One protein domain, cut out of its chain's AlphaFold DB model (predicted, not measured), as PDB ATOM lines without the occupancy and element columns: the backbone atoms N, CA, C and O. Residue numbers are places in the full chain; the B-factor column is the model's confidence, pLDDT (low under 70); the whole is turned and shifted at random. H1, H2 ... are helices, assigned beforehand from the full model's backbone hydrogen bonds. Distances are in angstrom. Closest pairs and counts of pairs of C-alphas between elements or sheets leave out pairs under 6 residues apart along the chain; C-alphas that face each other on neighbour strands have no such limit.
ATOM      1  N   GLN A 229     151.023 110.281 150.788       87.44
ATOM      2  CA  GLN A 229     149.888 110.558 149.910       87.44
ATOM      3  C   GLN A 229     148.893 111.505 150.587       87.44
ATOM      4  O   GLN A 229     148.433 112.452 149.945       87.44
ATOM      5  N   ARG A 230     148.595 111.288 151.876       90.19
ATOM      6  CA  ARG A 230     147.722 112.169 152.671       90.19
ATOM      7  C   ARG A 230     148.327 113.568 152.805       90.19
ATOM      8  O   ARG A 230     147.636 114.542 152.519       90.19
ATOM      9  N   SER A 231     149.626 113.659 153.082       90.31
ATOM     10  CA  SER A 231     150.356 114.928 153.193       90.31
ATOM     11  C   SER A 231     150.327 115.734 151.894       90.31
ATOM     12  O   SER A 231     149.972 116.910 151.888       90.31
ATOM     13  N   THR A 232     150.610 115.081 150.760       86.69
ATOM     14  CA  THR A 232     150.576 115.730 149.437       86.69
ATOM     15  C   THR A 232     149.165 116.218 149.084       86.69
ATOM     16  O   THR A 232     149.005 117.327 148.575       86.69
ATOM     17  N   ARG A 233     148.120 115.424 149.375       87.31
ATOM     18  CA  ARG A 233     146.721 115.848 149.168       87.31
ATOM     19  C   ARG A 233     146.354 117.027 150.069       87.31
ATOM     20  O   ARG A 233     145.661 117.930 149.615       87.31
ATOM     21  N   TYR A 234     146.828 117.029 151.314       89.81
ATOM     22  CA  TYR A 234     146.577 118.107 152.264       89.81
ATOM     23  C   TYR A 234     147.237 119.423 151.833       89.81
ATOM     24  O   TYR A 234     146.566 120.452 151.825       89.81
ATOM     25  N   LEU A 235     148.492 119.398 151.369       86.56
ATOM     26  CA  LEU A 235     149.129 120.581 150.774       86.56
ATOM     27  C   LEU A 235     148.364 121.086 149.545       86.56
ATOM     28  O   LEU A 235     148.110 122.282 149.432       86.56
ATOM     29  N   GLY A 236     147.929 120.182 148.659       84.06
ATOM     30  CA  GLY A 236     147.083 120.544 147.518       84.06
ATOM     31  C   GLY A 236     145.790 121.247 147.947       84.06
ATOM     32  O   GLY A 236     145.429 122.275 147.378       84.06
ATOM     33  N   TYR A 237     145.136 120.750 148.999       86.38
ATOM     34  CA  TYR A 237     143.967 121.390 149.603       86.38
ATOM     35  C   TYR A 237     144.277 122.789 150.163       86.38
ATOM     36  O   TYR A 237     143.515 123.723 149.905       86.38
ATOM     37  N   LEU A 238     145.388 122.966 150.889       86.12
ATOM     38  CA  LEU A 238     145.796 124.278 151.404       86.12
ATOM     39  C   LEU A 238     146.020 125.274 150.259       86.12
ATOM     40  O   LEU A 238     145.556 126.413 150.341       86.12
ATOM     41  N   CYS A 239     146.644 124.833 149.165       82.19
ATOM     42  CA  CYS A 239     146.788 125.646 147.962       82.19
ATOM     43  C   CYS A 239     145.425 126.001 147.350       82.19
ATOM     44  O   CYS A 239     145.165 127.163 147.053       82.19
ATOM     45  N   GLU A 240     144.510 125.041 147.208       81.12
ATOM     46  CA  GLU A 240     143.172 125.312 146.667       81.12
ATOM     47  C   GLU A 240     142.368 126.296 147.536       81.12
ATOM     48  O   GLU A 240     141.717 127.202 147.006       81.12
ATOM     49  N   ARG A 241     142.428 126.152 148.863       82.38
ATOM     50  CA  ARG A 241     141.647 126.962 149.803       82.38
ATOM     51  C   ARG A 241     142.220 128.361 150.002       82.38
ATOM     52  O   ARG A 241     141.475 129.334 149.887       82.38
ATOM     53  N   TYR A 242     143.517 128.466 150.290       84.06
ATOM     54  CA  TYR A 242     144.158 129.726 150.676       84.06
ATOM     55  C   TYR A 242     144.784 130.459 149.488       84.06
ATOM     56  O   TYR A 242     144.518 131.647 149.312       84.06
ATOM     57  N   LEU A 243     145.545 129.763 148.633       78.75
ATOM     58  CA  LEU A 243     146.180 130.391 147.466       78.75
ATOM     59  C   LEU A 243     145.147 130.671 146.368       78.75
ATOM     60  O   LEU A 243     144.999 131.808 145.932       78.75
ATOM     61  N   PHE A 244     144.359 129.678 145.953       77.00
ATOM     62  CA  PHE A 244     143.369 129.861 144.878       77.00
ATOM     63  C   PHE A 244     142.039 130.459 145.364       77.00
ATOM     64  O   PHE A 244     141.199 130.854 144.551       77.00
ATOM     65  N   GLY A 245     141.854 130.585 146.682       71.50
ATOM     66  CA  GLY A 245     140.690 131.229 147.292       71.50
ATOM     67  C   GLY A 245     139.388 130.435 147.154       71.50
ATOM     68  O   GLY A 245     138.310 131.040 147.141       71.50
ATOM     69  N   ARG A 246     139.455 129.100 147.014       75.94
ATOM     70  CA  ARG A 246     138.268 128.234 146.966       75.94
ATOM     71  C   ARG A 246     137.779 127.934 148.383       75.94
ATOM     72  O   ARG A 246     138.238 126.996 149.026       75.94
ATOM     73  N   ARG A 247     136.824 128.735 148.861       71.62
ATOM     74  CA  ARG A 247     136.218 128.567 150.195       71.62
ATOM     75  C   ARG A 247     135.441 127.251 150.337       71.62
ATOM     76  O   ARG A 247     135.448 126.680 151.418       71.62
ATOM     77  N   ASP A 248     134.912 126.734 149.228       75.62
ATOM     78  CA  ASP A 248     134.141 125.481 149.166       75.62
ATOM     79  C   ASP A 248     135.037 124.229 149.068       75.62
ATOM     80  O   ASP A 248     134.583 123.141 148.729       75.62
ATOM     81  N   ALA A 249     136.355 124.365 149.255       76.19
ATOM     82  CA  ALA A 249     137.227 123.205 149.340       76.19
ATOM     83  C   ALA A 249     137.029 122.502 150.689       76.19
ATOM     84  O   ALA A 249     137.217 123.110 151.747       76.19
ATOM     85  N   GLU A 250     136.693 121.215 150.642       78.62
ATOM     86  CA  GLU A 250     136.617 120.369 151.829       78.62
ATOM     87  C   GLU A 250     138.011 119.862 152.225       78.62
ATOM     88  O   GLU A 250     138.777 119.420 151.356       78.62
ATOM     89  N   PRO A 251     138.375 119.936 153.519       80.12
ATOM     90  CA  PRO A 251     139.626 119.371 153.997       80.12
ATOM     91  C   PRO A 251     139.609 117.843 153.852       80.12
ATOM     92  O   PRO A 251     138.602 117.209 154.171       80.12
ATOM     93  N   PRO A 252     140.728 117.219 153.442       84.06
ATOM     94  CA  PRO A 252     140.894 115.778 153.571       84.06
ATOM     95  C   PRO A 252     140.662 115.341 155.022       84.06
ATOM     96  O   PRO A 252     141.031 116.068 155.946       84.06
ATOM     97  N   ILE A 253     140.102 114.143 155.214       83.88
ATOM     98  CA  ILE A 253     139.869 113.558 156.541       83.88
ATOM     99  C   ILE A 253     141.200 113.530 157.305       83.88
ATOM    100  O   ILE A 253     142.148 112.848 156.895       83.88
ATOM    101  N   ALA A 254     141.283 114.335 158.365       85.56
ATOM    102  CA  ALA A 254     142.497 114.558 159.138       85.56
ATOM    103  C   ALA A 254     142.176 115.092 160.537       85.56
ATOM    104  O   ALA A 254     141.454 116.094 160.668       85.56
ATOM    105  N   THR A 255     142.767 114.487 161.567       87.69
ATOM    106  CA  THR A 255     142.729 115.038 162.929       87.69
ATOM    107  C   THR A 255     143.592 116.307 163.023       87.69
ATOM    108  O   THR A 255     144.472 116.523 162.183       87.69
ATOM    109  N   PRO A 256     143.380 117.185 164.021       82.38
ATOM    110  CA  PRO A 256     144.187 118.397 164.176       82.38
ATOM    111  C   PRO A 256     145.697 118.122 164.290       82.38
ATOM    112  O   PRO A 256     146.485 118.852 163.693       82.38
ATOM    113  N   GLY A 257     146.089 117.043 164.979       84.19
ATOM    114  CA  GLY A 257     147.491 116.627 165.108       84.19
ATOM    115  C   GLY A 257     148.098 116.117 163.796       84.19
ATOM    116  O   GLY A 257     149.228 116.466 163.461       84.19
ATOM    117  N   GLU A 258     147.333 115.367 162.993       89.69
ATOM    118  CA  GLU A 258     147.783 114.883 161.677       89.69
ATOM    119  C   GLU A 258     148.079 116.030 160.699       89.69
ATOM    120  O   GLU A 258     148.988 115.931 159.875       89.69
ATOM    121  N   ARG A 259     147.347 117.148 160.794       89.62
ATOM    122  CA  ARG A 259     147.519 118.305 159.895       89.62
ATOM    123  C   ARG A 259     148.911 118.924 159.995       89.62
ATOM    124  O   ARG A 259     149.470 119.298 158.965       89.62
ATOM    125  N   ALA A 260     149.457 119.036 161.207       89.44
ATOM    126  CA  ALA A 260     150.810 119.547 161.416       89.44
ATOM    127  C   ALA A 260     151.842 118.595 160.794       89.44
ATOM    128  O   ALA A 260     152.680 119.025 159.998       89.44
ATOM    129  N   TRP A 261     151.698 117.293 161.055       91.12
ATOM    130  CA  TRP A 261     152.537 116.255 160.457       91.12
ATOM    131  C   TRP A 261     152.501 116.270 158.932       91.12
ATOM    132  O   TRP A 261     153.545 116.130 158.307       91.12
ATOM    133  N   PHE A 262     151.344 116.510 158.315       92.19
ATOM    134  CA  PHE A 262     151.236 116.592 156.860       92.19
ATOM    135  C   PHE A 262     152.069 117.715 156.248       92.19
ATOM    136  O   PHE A 262     152.731 117.502 155.231       92.19
ATOM    137  N   VAL A 263     152.051 118.903 156.851       89.81
ATOM    138  CA  VAL A 263     152.820 120.047 156.346       89.81
ATOM    139  C   VAL A 263     154.312 119.822 156.567       89.81
ATOM    140  O   VAL A 263     155.096 119.971 155.626       89.81
ATOM    141  N   VAL A 264     154.698 119.413 157.780       91.38
ATOM    142  CA  VAL A 264     156.100 119.167 158.143       91.38
ATOM    143  C   VAL A 264     156.685 118.045 157.288       91.38
ATOM    144  O   VAL A 264     157.707 118.248 156.640       91.38
ATOM    145  N   TYR A 265     156.007 116.898 157.205       92.38
ATOM    146  CA  TYR A 265     156.481 115.741 156.451       92.38
ATOM    147  C   TYR A 265     156.610 116.039 154.958       92.38
ATOM    148  O   TYR A 265     157.647 115.753 154.367       92.38
ATOM    149  N   ALA A 266     155.583 116.619 154.322       89.19
ATOM    150  CA  ALA A 266     155.652 116.885 152.886       89.19
ATOM    151  C   ALA A 266     156.744 117.904 152.537       89.19
ATOM    152  O   ALA A 266     157.422 117.733 151.522       89.19
ATOM    153  N   THR A 267     156.945 118.920 153.382       87.94
ATOM    154  CA  THR A 267     158.004 119.920 153.188       87.94
ATOM    155  C   THR A 267     159.382 119.298 153.404       87.94
ATOM    156  O   THR A 267     160.226 119.368 152.513       87.94
ATOM    157  N   ALA A 268     159.595 118.609 154.530       91.50
ATOM    158  CA  ALA A 268     160.863 117.954 154.845       91.50
ATOM    159  C   ALA A 268     161.227 116.873 153.813       91.50
ATOM    160  O   ALA A 268     162.357 116.835 153.337       91.50
ATOM    161  N   SER A 269     160.264 116.044 153.394       90.31
ATOM    162  CA  SER A 269     160.457 115.017 152.361       90.31
ATOM    163  C   SER A 269     160.808 115.621 151.003       90.31
ATOM    164  O   SER A 269     161.683 115.106 150.305       90.31
ATOM    165  N   PHE A 270     160.180 116.741 150.630       87.69
ATOM    166  CA  PHE A 270     160.523 117.447 149.400       87.69
ATOM    167  C   PHE A 270     161.944 118.019 149.448       87.69
ATOM    168  O   PHE A 270     162.717 117.754 148.527       87.69
ATOM    169  N   VAL A 271     162.290 118.744 150.517       89.12
ATOM    170  CA  VAL A 271     163.612 119.368 150.696       89.12
ATOM    171  C   VAL A 271     164.710 118.312 150.758       89.12
ATOM    172  O   VAL A 271     165.691 118.423 150.030       89.12
ATOM    173  N   TYR A 272     164.531 117.255 151.552       88.94
ATOM    174  CA  TYR A 272     165.519 116.184 151.666       88.94
ATOM    175  C   TYR A 272     165.748 115.485 150.329       88.94
ATOM    176  O   TYR A 272     166.883 115.319 149.896       88.94
ATOM    177  N   ARG A 273     164.672 115.133 149.614       86.38
ATOM    178  CA  ARG A 273     164.797 114.518 148.292       86.38
ATOM    179  C   ARG A 273     165.490 115.459 147.300       86.38
ATOM    180  O   ARG A 273     166.292 114.980 146.508       86.38
ATOM    181  N   ALA A 274     165.196 116.764 147.342       86.31
ATOM    182  CA  ALA A 274     165.882 117.779 146.539       86.31
ATOM    183  C   ALA A 274     167.375 117.838 146.835       86.31
ATOM    184  O   ALA A 274     168.170 117.741 145.905       86.31
ATOM    185  N   LEU A 275     167.738 117.896 148.111       88.75
ATOM    186  CA  LEU A 275     169.124 117.892 148.553       88.75
ATOM    187  C   LEU A 275     169.847 116.626 148.087       88.75
ATOM    188  O   LEU A 275     170.891 116.739 147.459       88.75
ATOM    189  N   VAL A 276     169.276 115.440 148.316       85.56
ATOM    190  CA  VAL A 276     169.893 114.163 147.922       85.56
ATOM    191  C   VAL A 276     170.085 114.077 146.410       85.56
ATOM    192  O   VAL A 276     171.160 113.704 145.957       85.56
ATOM    193  N   VAL A 277     169.081 114.444 145.610       85.88
ATOM    194  CA  VAL A 277     169.202 114.381 144.144       85.88
ATOM    195  C   VAL A 277     170.217 115.397 143.620       85.88
ATOM    196  O   VAL A 277     171.031 115.040 142.773       85.88
ATOM    197  N   VAL A 278     170.220 116.631 144.135       87.56
ATOM    198  CA  VAL A 278     171.222 117.645 143.763       87.56
ATOM    199  C   VAL A 278     172.623 117.202 144.181       87.56
ATOM    200  O   VAL A 278     173.541 117.309 143.376       87.56
ATOM    201  N   ALA A 279     172.783 116.649 145.386       86.50
ATOM    202  CA  ALA A 279     174.056 116.128 145.870       86.50
ATOM    203  C   ALA A 279     174.565 114.978 144.992       86.50
ATOM    204  O   ALA A 279     175.713 115.015 144.568       86.50
ATOM    205  N   ILE A 280     173.710 114.005 144.646       84.25
ATOM    206  CA  ILE A 280     174.073 112.895 143.751       84.25
ATOM    207  C   ILE A 280     174.445 113.415 142.356       84.25
ATOM    208  O   ILE A 280     175.440 112.969 141.797       84.25
ATOM    209  N   ILE A 281     173.692 114.362 141.787       87.38
ATOM    210  CA  ILE A 281     174.005 114.934 140.466       87.38
ATOM    211  C   ILE A 281     175.328 115.698 140.504       87.38
ATOM    212  O   ILE A 281     176.160 115.476 139.632       87.38
ATOM    213  N   ALA A 282     175.534 116.574 141.492       85.06
ATOM    214  CA  ALA A 282     176.773 117.338 141.642       85.06
ATOM    215  C   ALA A 282     177.978 116.405 141.824       85.06
ATOM    216  O   ALA A 282     179.019 116.604 141.208       85.06
ATOM    217  N   PHE A 283     177.794 115.341 142.602       82.50
ATOM    218  CA  PHE A 283     178.799 114.315 142.826       82.50
ATOM    219  C   PHE A 283     179.133 113.512 141.561       82.50
ATOM    220  O   PHE A 283     180.302 113.305 141.250       82.50
ATOM    221  N   ILE A 284     178.125 113.091 140.790       83.38
ATOM    222  CA  ILE A 284     178.345 112.403 139.508       83.38
ATOM    223  C   ILE A 284     178.955 113.364 138.480       83.38
ATOM    224  O   ILE A 284     179.739 112.922 137.647       83.38
ATOM    225  N   ALA A 285     178.629 114.660 138.523       85.44
ATOM    226  CA  ALA A 285     179.101 115.642 137.546       85.44
ATOM    227  C   ALA A 285     180.623 115.819 137.562       85.44
ATOM    228  O   ALA A 285     181.201 116.022 136.497       85.44
ATOM    229  N   ASP A 286     181.248 115.679 138.734       76.62
ATOM    230  CA  ASP A 286     182.701 115.782 138.914       76.62
ATOM    231  C   ASP A 286     183.475 114.706 138.129       76.62
ATOM    232  O   ASP A 286     184.542 114.959 137.578       76.62
ATOM    233  N   ARG A 287     182.911 113.495 138.012       72.94
ATOM    234  CA  ARG A 287     183.566 112.352 137.345       72.94
ATOM    235  C   ARG A 287     182.971 112.002 135.978       72.94
ATOM    236  O   ARG A 287     183.690 111.584 135.077       72.94
ATOM    237  N   TYR A 288     181.659 112.163 135.816       80.94
ATOM    238  CA  TYR A 288     180.881 111.744 134.647       80.94
ATOM    239  C   TYR A 288     179.881 112.831 134.228       80.94
ATOM    240  O   TYR A 288     178.662 112.651 134.310       80.94
ATOM    241  N   PHE A 289     180.396 113.958 133.730       83.12
ATOM    242  CA  PHE A 289     179.603 115.133 133.342       83.12
ATOM    243  C   PHE A 289     178.380 114.808 132.465       83.12
ATOM    244  O   PHE A 289     177.264 115.228 132.769       83.12
ATOM    245  N   TRP A 290     178.554 114.011 131.405       86.50
ATOM    246  CA  TRP A 290     177.455 113.655 130.496       86.50
ATOM    247  C   TRP A 290     176.359 112.826 131.173       86.50
ATOM    248  O   TRP A 290     175.172 113.046 130.928       86.50
ATOM    249  N   LEU A 291     176.745 111.904 132.058       82.50
ATOM    250  CA  LEU A 291     175.802 111.093 132.823       82.50
ATOM    251  C   LEU A 291     175.021 111.964 133.817       82.50
ATOM    252  O   LEU A 291     173.797 111.847 133.915       82.50
ATOM    253  N   ALA A 292     175.707 112.884 134.501       87.31
ATOM    254  CA  ALA A 292     175.068 113.849 135.387       87.31
ATOM    255  C   ALA A 292     174.092 114.759 134.633       87.31
ATOM    256  O   ALA A 292     172.972 114.958 135.099       87.31
ATOM    257  N   MET A 293     174.466 115.249 133.446       88.06
ATOM    258  CA  MET A 293     173.602 116.069 132.591       88.06
ATOM    259  C   MET A 293     172.324 115.322 132.191       88.06
ATOM    260  O   MET A 293     171.228 115.881 132.258       88.06
ATOM    261  N   PHE A 294     172.438 114.040 131.830       87.75
ATOM    262  CA  PHE A 294     171.284 113.198 131.515       87.75
ATOM    263  C   PHE A 294     170.333 113.057 132.715       87.75
ATOM    264  O   PHE A 294     169.133 113.322 132.589       87.75
ATOM    265  N   PHE A 295     170.852 112.697 133.896       83.62
ATOM    266  CA  PHE A 295     170.034 112.565 135.107       83.62
ATOM    267  C   PHE A 295     169.457 113.902 135.586       83.62
ATOM    268  O   PHE A 295     168.311 113.941 136.051       83.62
ATOM    269  N   ALA A 296     170.197 115.001 135.438       88.31
ATOM    270  CA  ALA A 296     169.722 116.350 135.720       88.31
ATOM    271  C   ALA A 296     168.558 116.731 134.801       88.31
ATOM    272  O   ALA A 296     167.512 117.158 135.291       88.31
ATOM    273  N   GLY A 297     168.684 116.486 133.494       86.38
ATOM    274  CA  GLY A 297     167.614 116.699 132.521       86.38
ATOM    275  C   GLY A 297     166.375 115.854 132.823       86.38
ATOM    276  O   GLY A 297     165.265 116.384 132.909       86.38
ATOM    277  N   ALA A 298     166.550 114.553 133.075       81.50
ATOM    278  CA  ALA A 298     165.454 113.650 133.430       81.50
ATOM    279  C   ALA A 298     164.736 114.085 134.723       81.50
ATOM    280  O   ALA A 298     163.502 114.101 134.787       81.50
ATOM    281  N   THR A 299     165.496 114.504 135.740       83.69
ATOM    282  CA  THR A 299     164.954 115.022 137.003       83.69
ATOM    283  C   THR A 299     164.216 116.339 136.791       83.69
ATOM    284  O   THR A 299     163.106 116.496 137.296       83.69
ATOM    285  N   ALA A 300     164.773 117.265 136.006       82.75
ATOM    286  CA  ALA A 300     164.139 118.540 135.684       82.75
ATOM    287  C   ALA A 300     162.799 118.332 134.965       82.75
ATOM    288  O   ALA A 300     161.785 118.919 135.349       82.75
ATOM    289  N   VAL A 301     162.737 117.417 133.993       80.50
ATOM    290  CA  VAL A 301     161.473 117.036 133.344       80.50
ATOM    291  C   VAL A 301     160.497 116.437 134.362       80.50
ATOM    292  O   VAL A 301     159.321 116.803 134.377       80.50
ATOM    293  N   GLY A 302     160.957 115.557 135.252       75.88
ATOM    294  CA  GLY A 302     160.107 114.909 136.252       75.88
ATOM    295  C   GLY A 302     159.586 115.837 137.358       75.88
ATOM    296  O   GLY A 302     158.462 115.651 137.826       75.88
ATOM    297  N   TRP A 303     160.377 116.814 137.802       78.19
ATOM    298  CA  TRP A 303     160.058 117.685 138.944       78.19
ATOM    299  C   TRP A 303     159.504 119.043 138.543       78.19
ATOM    300  O   TRP A 303     158.708 119.608 139.287       78.19
ATOM    301  N   ILE A 304     159.888 119.548 137.376       75.69
ATOM    302  CA  ILE A 304     159.402 120.820 136.846       75.69
ATOM    303  C   ILE A 304     158.410 120.525 135.726       75.69
ATOM    304  O   ILE A 304     157.241 120.879 135.844       75.69
ATOM    305  N   GLY A 305     158.831 119.798 134.690       74.75
ATOM    306  CA  GLY A 305     158.017 119.554 133.494       74.75
ATOM    307  C   GLY A 305     156.670 118.880 133.785       74.75
ATOM    308  O   GLY A 305     155.619 119.401 133.414       74.75
ATOM    309  N   VAL A 306     156.668 117.743 134.489       74.56
ATOM    310  CA  VAL A 306     155.443 116.974 134.775       74.56
ATOM    311  C   VAL A 306     154.489 117.722 135.719       74.56
ATOM    312  O   VAL A 306     153.296 117.795 135.398       74.56
ATOM    313  N   PRO A 307     154.927 118.283 136.867       74.56
ATOM    314  CA  PRO A 307     154.051 119.063 137.734       74.56
ATOM    315  C   PRO A 307     153.556 120.343 137.069       74.56
ATOM    316  O   PRO A 307     152.381 120.660 137.230       74.56
ATOM    317  N   LEU A 308     154.384 121.022 136.268       74.31
ATOM    318  CA  LEU A 308     153.971 122.196 135.499       74.31
ATOM    319  C   LEU A 308     152.904 121.821 134.468       74.31
ATOM    320  O   LEU A 308     151.850 122.444 134.434       74.31
ATOM    321  N   ALA A 309     153.101 120.747 133.699       73.50
ATOM    322  CA  ALA A 309     152.109 120.273 132.735       73.50
ATOM    323  C   ALA A 309     150.790 119.865 133.414       73.50
ATOM    324  O   ALA A 309     149.707 120.202 132.930       73.50
ATOM    325  N   LYS A 310     150.854 119.167 134.558       73.81
ATOM    326  CA  LYS A 310     149.667 118.820 135.359       73.81
ATOM    327  C   LYS A 310     149.001 120.058 135.957       73.81
ATOM    328  O   LYS A 310     147.777 120.127 135.947       73.81
ATOM    329  N   GLY A 311     149.781 121.024 136.436       72.62
ATOM    330  CA  GLY A 311     149.315 122.295 136.985       72.62
ATOM    331  C   GLY A 311     148.626 123.153 135.930       72.62
ATOM    332  O   GLY A 311     147.496 123.575 136.141       72.62
ATOM    333  N   VAL A 312     149.232 123.319 134.752       74.12
ATOM    334  CA  VAL A 312     148.639 124.018 133.600       74.12
ATOM    335  C   VAL A 312     147.364 123.312 133.144       74.12
ATOM    336  O   VAL A 312     146.326 123.958 133.024       74.12
ATOM    337  N   ARG A 313     147.378 121.981 132.973       75.25
ATOM    338  CA  ARG A 313     146.152 121.221 132.655       75.25
ATOM    339  C   ARG A 313     145.081 121.388 133.730       75.25
ATOM    340  O   ARG A 313     143.910 121.514 133.395       75.25
ATOM    341  N   PHE A 314     145.450 121.416 135.007       70.69
ATOM    342  CA  PHE A 314     144.511 121.647 136.100       70.69
ATOM    343  C   PHE A 314     143.943 123.075 136.076       70.69
ATOM    344  O   PHE A 314     142.739 123.250 136.230       70.69
ATOM    345  N   LEU A 315     144.760 124.090 135.803       70.75
ATOM    346  CA  LEU A 315     144.315 125.482 135.693       70.75
ATOM    347  C   LEU A 315     143.402 125.706 134.471       70.75
ATOM    348  O   LEU A 315     142.398 126.413 134.579       70.75
ATOM    349  N   VAL A 316     143.713 125.072 133.335       68.94
ATOM    350  CA  VAL A 316     142.995 125.238 132.059       68.94
ATOM    351  C   VAL A 316     141.738 124.362 131.982       68.94
ATOM    352  O   VAL A 316     140.656 124.858 131.666       68.94
ATOM    353  N   ALA A 317     141.848 123.070 132.295       67.19
ATOM    354  CA  ALA A 317     140.808 122.075 132.024       67.19
ATOM    355  C   ALA A 317     139.961 121.691 133.248       67.19
ATOM    356  O   ALA A 317     138.917 121.062 133.083       67.19
ATOM    357  N   SER A 318     140.348 122.060 134.477       68.69
ATOM    358  CA  SER A 318     139.562 121.684 135.661       68.69
ATOM    359  C   SER A 318     138.243 122.471 135.730       68.69
ATOM    360  O   SER A 318     138.259 123.713 135.750       68.69
ATOM    361  N   PRO A 319     137.086 121.787 135.850       62.72
ATOM    362  CA  PRO A 319     135.800 122.428 136.128       62.72
ATOM    363  C   PRO A 319     135.778 123.116 137.500       62.72
ATOM    364  O   PRO A 319     135.002 124.046 137.718       62.72
ATOM    365  N   ARG A 320     136.662 122.697 138.420       62.31
ATOM    366  CA  ARG A 320     136.711 123.157 139.818       62.31
ATOM    367  C   ARG A 320     137.199 124.599 139.989       62.31
ATOM    368  O   ARG A 320     137.007 125.168 141.058       62.31
ATOM    369  N   LEU A 321     137.818 125.198 138.965       62.38
ATOM    370  CA  LEU A 321     138.332 126.577 139.011       62.38
ATOM    371  C   LEU A 321     137.513 127.581 138.189       62.38
ATOM    372  O   LEU A 321     137.878 128.755 138.133       62.38
ATOM    373  N   ARG A 322     136.391 127.165 137.584       63.47
ATOM    374  CA  ARG A 322     135.661 127.935 136.557       63.47
ATOM    375  C   ARG A 322     135.307 129.379 136.956       63.47
ATOM    376  O   ARG A 322     135.298 130.241 136.089       63.47
ATOM    377  N   ARG A 323     135.080 129.669 138.247       63.06
ATOM    378  CA  ARG A 323     134.755 131.022 138.759       63.06
ATOM    379  C   ARG A 323     135.963 131.873 139.199       63.06
ATOM    380  O   ARG A 323     135.795 133.064 139.426       63.06
ATOM    381  N   ARG A 324     137.166 131.302 139.365       67.12
ATOM    382  CA  ARG A 324     138.351 131.982 139.955       67.12
ATOM    383  C   ARG A 324     139.657 131.769 139.157       67.12
ATOM    384  O   ARG A 324     140.733 132.052 139.680       67.12
ATOM    385  N   ARG A 325     139.586 131.302 137.898       71.06
ATOM    386  CA  ARG A 325     140.760 130.979 137.049       71.06
ATOM    387  C   ARG A 325     141.797 132.101 136.968       71.06
ATOM    388  O   ARG A 325     142.978 131.818 137.120       71.06
ATOM    389  N   VAL A 326     141.363 133.352 136.796       72.81
ATOM    390  CA  VAL A 326     142.269 134.512 136.671       72.81
ATOM    391  C   VAL A 326     143.109 134.708 137.936       72.81
ATOM    392  O   VAL A 326     144.322 134.863 137.852       72.81
ATOM    393  N   ARG A 327     142.493 134.605 139.123       76.62
ATOM    394  CA  ARG A 327     143.202 134.713 140.408       76.62
ATOM    395  C   ARG A 327     144.190 133.562 140.610       76.62
ATOM    396  O   ARG A 327     145.308 133.797 141.053       76.62
ATOM    397  N   ALA A 328     143.791 132.334 140.279       75.00
ATOM    398  CA  ALA A 328     144.670 131.173 140.394       75.00
ATOM    399  C   ALA A 328     145.883 131.279 139.455       75.00
ATOM    400  O   ALA A 328     147.002 130.979 139.868       75.00
ATOM    401  N   PHE A 329     145.684 131.769 138.228       78.19
ATOM    402  CA  PHE A 329     146.769 132.012 137.278       78.19
ATOM    403  C   PHE A 329     147.707 133.127 137.758       78.19
ATOM    404  O   PHE A 329     148.914 132.911 137.817       78.19
ATOM    405  N   ALA A 330     147.163 134.270 138.193       79.75
ATOM    406  CA  ALA A 330     147.948 135.402 138.686       79.75
ATOM    407  C   ALA A 330     148.809 135.042 139.906       79.75
ATOM    408  O   ALA A 330     149.990 135.369 139.942       79.75
ATOM    409  N   ILE A 331     148.252 134.317 140.883       80.25
ATOM    410  CA  ILE A 331     148.992 133.908 142.088       80.25
ATOM    411  C   ILE A 331     150.064 132.870 141.751       80.25
ATOM    412  O   ILE A 331     151.168 132.944 142.280       80.25
ATOM    413  N   THR A 332     149.775 131.931 140.846       77.12
ATOM    414  CA  THR A 332     150.771 130.940 140.410       77.12
ATOM    415  C   THR A 332     151.914 131.610 139.641       77.12
ATOM    416  O   THR A 332     153.076 131.300 139.887       77.12
ATOM    417  N   ALA A 333     151.605 132.563 138.756       80.81
ATOM    418  CA  ALA A 333     152.601 133.333 138.014       80.81
ATOM    419  C   ALA A 333     153.441 134.230 138.937       80.81
ATOM    420  O   ALA A 333     154.662 134.247 138.816       80.81
ATOM    421  N   ALA A 334     152.812 134.914 139.898       84.50
ATOM    422  CA  ALA A 334     153.509 135.732 140.888       84.50
ATOM    423  C   ALA A 334     154.414 134.889 141.799       84.50
ATOM    424  O   ALA A 334     155.548 135.278 142.061       84.50
ATOM    425  N   ALA A 335     153.955 133.712 142.237       80.56
ATOM    426  CA  ALA A 335     154.771 132.789 143.024       80.56
ATOM    427  C   ALA A 335     155.981 132.280 142.225       80.56
ATOM    428  O   ALA A 335     157.090 132.248 142.749       80.56
ATOM    429  N   LEU A 336     155.791 131.932 140.947       80.50
ATOM    430  CA  LEU A 336     156.891 131.524 140.073       80.50
ATOM    431  C   LEU A 336     157.893 132.669 139.857       80.50
ATOM    432  O   LEU A 336     159.095 132.451 139.976       80.50
ATOM    433  N   ALA A 337     157.406 133.886 139.604       83.25
ATOM    434  CA  ALA A 337     158.249 135.069 139.455       83.25
ATOM    435  C   ALA A 337     159.038 135.377 140.737       83.25
ATOM    436  O   ALA A 337     160.225 135.675 140.654       83.25
ATOM    437  N   ALA A 338     158.421 135.236 141.915       84.75
ATOM    438  CA  ALA A 338     159.095 135.414 143.199       84.75
ATOM    439  C   ALA A 338     160.205 134.377 143.425       84.75
ATOM    440  O   ALA A 338     161.274 134.730 143.911       84.75
ATOM    441  N   VAL A 339     159.987 133.114 143.034       79.38
ATOM    442  CA  VAL A 339     161.022 132.067 143.110       79.38
ATOM    443  C   VAL A 339     162.180 132.364 142.158       79.38
ATOM    444  O   VAL A 339     163.333 132.274 142.566       79.38
ATOM    445  N   VAL A 340     161.895 132.754 140.910       81.25
ATOM    446  CA  VAL A 340     162.934 133.135 139.934       81.25
ATOM    447  C   VAL A 340     163.716 134.355 140.418       81.25
ATOM    448  O   VAL A 340     164.942 134.360 140.349       81.25
ATOM    449  N   TRP A 341     163.027 135.360 140.958       83.81
ATOM    450  CA  TRP A 341     163.655 136.547 141.528       83.81
ATOM    451  C   TRP A 341     164.535 136.199 142.732       83.81
ATOM    452  O   TRP A 341     165.686 136.620 142.776       83.81
ATOM    453  N   ALA A 342     164.051 135.369 143.661       80.56
ATOM    454  CA  ALA A 342     164.833 134.920 144.810       80.56
ATOM    455  C   ALA A 342     166.084 134.133 144.384       80.56
ATOM    456  O   ALA A 342     167.163 134.388 144.905       80.56
ATOM    457  N   LEU A 343     165.965 133.227 143.406       77.25
ATOM    458  CA  LEU A 343     167.109 132.487 142.860       77.25
ATOM    459  C   LEU A 343     168.118 133.406 142.157       77.25
ATOM    460  O   LEU A 343     169.317 133.183 142.278       77.25
ATOM    461  N   GLY A 344     167.648 134.441 141.455       75.69
ATOM    462  CA  GLY A 344     168.511 135.435 140.811       75.69
ATOM    463  C   GLY A 344     169.163 136.423 141.784       75.69
ATOM    464  O   GLY A 344     170.217 136.969 141.475       75.69
ATOM    465  N   TRP A 345     168.558 136.653 142.954       80.75
ATOM    466  CA  TRP A 345     169.074 137.577 143.970       80.75
ATOM    467  C   TRP A 345     170.162 136.956 144.851       80.75
ATOM    468  O   TRP A 345     170.986 137.672 145.422       80.75
ATOM    469  N   VAL A 346     170.193 135.626 144.973       73.19
ATOM    470  CA  VAL A 346     171.270 134.931 145.685       73.19
ATOM    471  C   VAL A 346     172.532 134.984 144.824       73.19
ATOM    472  O   VAL A 346     172.789 134.117 143.992       73.19
ATOM    473  N   ALA A 347     173.334 136.028 145.030       63.78
ATOM    474  CA  ALA A 347     174.674 136.123 144.475       63.78
ATOM    475  C   ALA A 347     175.552 135.046 145.128       63.78
ATOM    476  O   ALA A 347     176.085 135.244 146.218       63.78
ATOM    477  N   VAL A 348     175.677 133.886 144.484       70.69
ATOM    478  CA  VAL A 348     176.637 132.862 144.903       70.69
ATOM    479  C   VAL A 348     178.025 133.333 144.461       70.69
ATOM    480  O   VAL A 348     178.266 133.435 143.254       70.69
ATOM    481  N   PRO A 349     178.943 133.668 145.388       68.81
ATOM    482  CA  PRO A 349     180.275 134.114 145.014       68.81
ATOM    483  C   PRO A 349     181.037 132.941 144.396       68.81
ATOM    484  O   PRO A 349     181.386 131.984 145.082       68.81
TER     485      PRO A 349
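AT A GLANCE: This is residues 229 to 349 of the 572 residues of the protein "HlyD_D23 domain-containing protein" of Nitrospirae bacterium RIFCSPLOWO2_12_FULL_63_8 (UniProt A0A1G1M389). Three long helices fold back and forth as a loose zigzag: H2 and H3 make a narrow V, joined at its point by a tight turn, and H4 folds back from the far end of H3. The shorter H1 stands at the open mouth of the V, crossing H2 near its first residues and ending near the early part of H4; the far part of H4 and the tail after it, residues 336 to 349, stick out. The printed part has 121 residues with four named helices, H1 to H4 in order, and no named strand; its class is all helix. It is loose, with a radius of gyration of the C-alphas of 17.4 A, and elongated, spanning 52 by 34 by 28 A.

HOW THE PARTS SIT: Begin at residues 229 to 243, which are H1, and go on to H2, residues 256 to 287. They touch, with residues 230 to 235 of H1 and 259 to 266 of H2 alone; look at the closest C-alphas, those of Ser 231 and Phe 262, 4.1 A apart. Their lines are about perpendicular, at 76 degrees. Next comes H3, residues 289 to 317, in a helical hairpin with H2: they run opposite ways at a shallow tilt of 34.8 degrees, only just short of steep. They touch with residues 281 to 285 and 291 to 296 alone, closest at the C-alphas of Ala 285 and Ala 292, 4.9 A apart. H4, residues 325 to 345, forms a second helical hairpin with H3, opposite ways at a shallow tilt of 25 degrees, and the C-alphas of Leu 315 and Arg 325 are their closest, 6.7 A apart. H1 and H4 are close but not clearly touching, with the C-alphas of Leu 243 and Ile 331 closest at 7.0 A. H1 and H3 are apart, and so are H2 and H4. In H1 and H4 every O i to N i+4 pair is within hydrogen-bond range; H2 has 25 of 28 and H3 has 23 of 25.

IN THESE COORDINATES: Find C-alpha 229 at (149.888, 110.558, 149.910), where H1 begins; it measures 20.3 A to C-alpha 243. H2 runs 48.0 A from C-alpha 256 to C-alpha 287 at (183.566, 112.352, 137.345). H3 then covers 39.4 A, and H4 covers 29.9 A to C-alpha 345 at (169.074, 137.577, 143.970).

THE WHOLE: The C-alphas of Asp 248 and Arg 287 are the two farthest apart, 52.5 A. The printed part has no cut. The link from H1 to H2 is long, residues 244 to 255. The mean pLDDT of the printed part is 80.7; look for values under 70 at residues 316 to 324, 347 and 349.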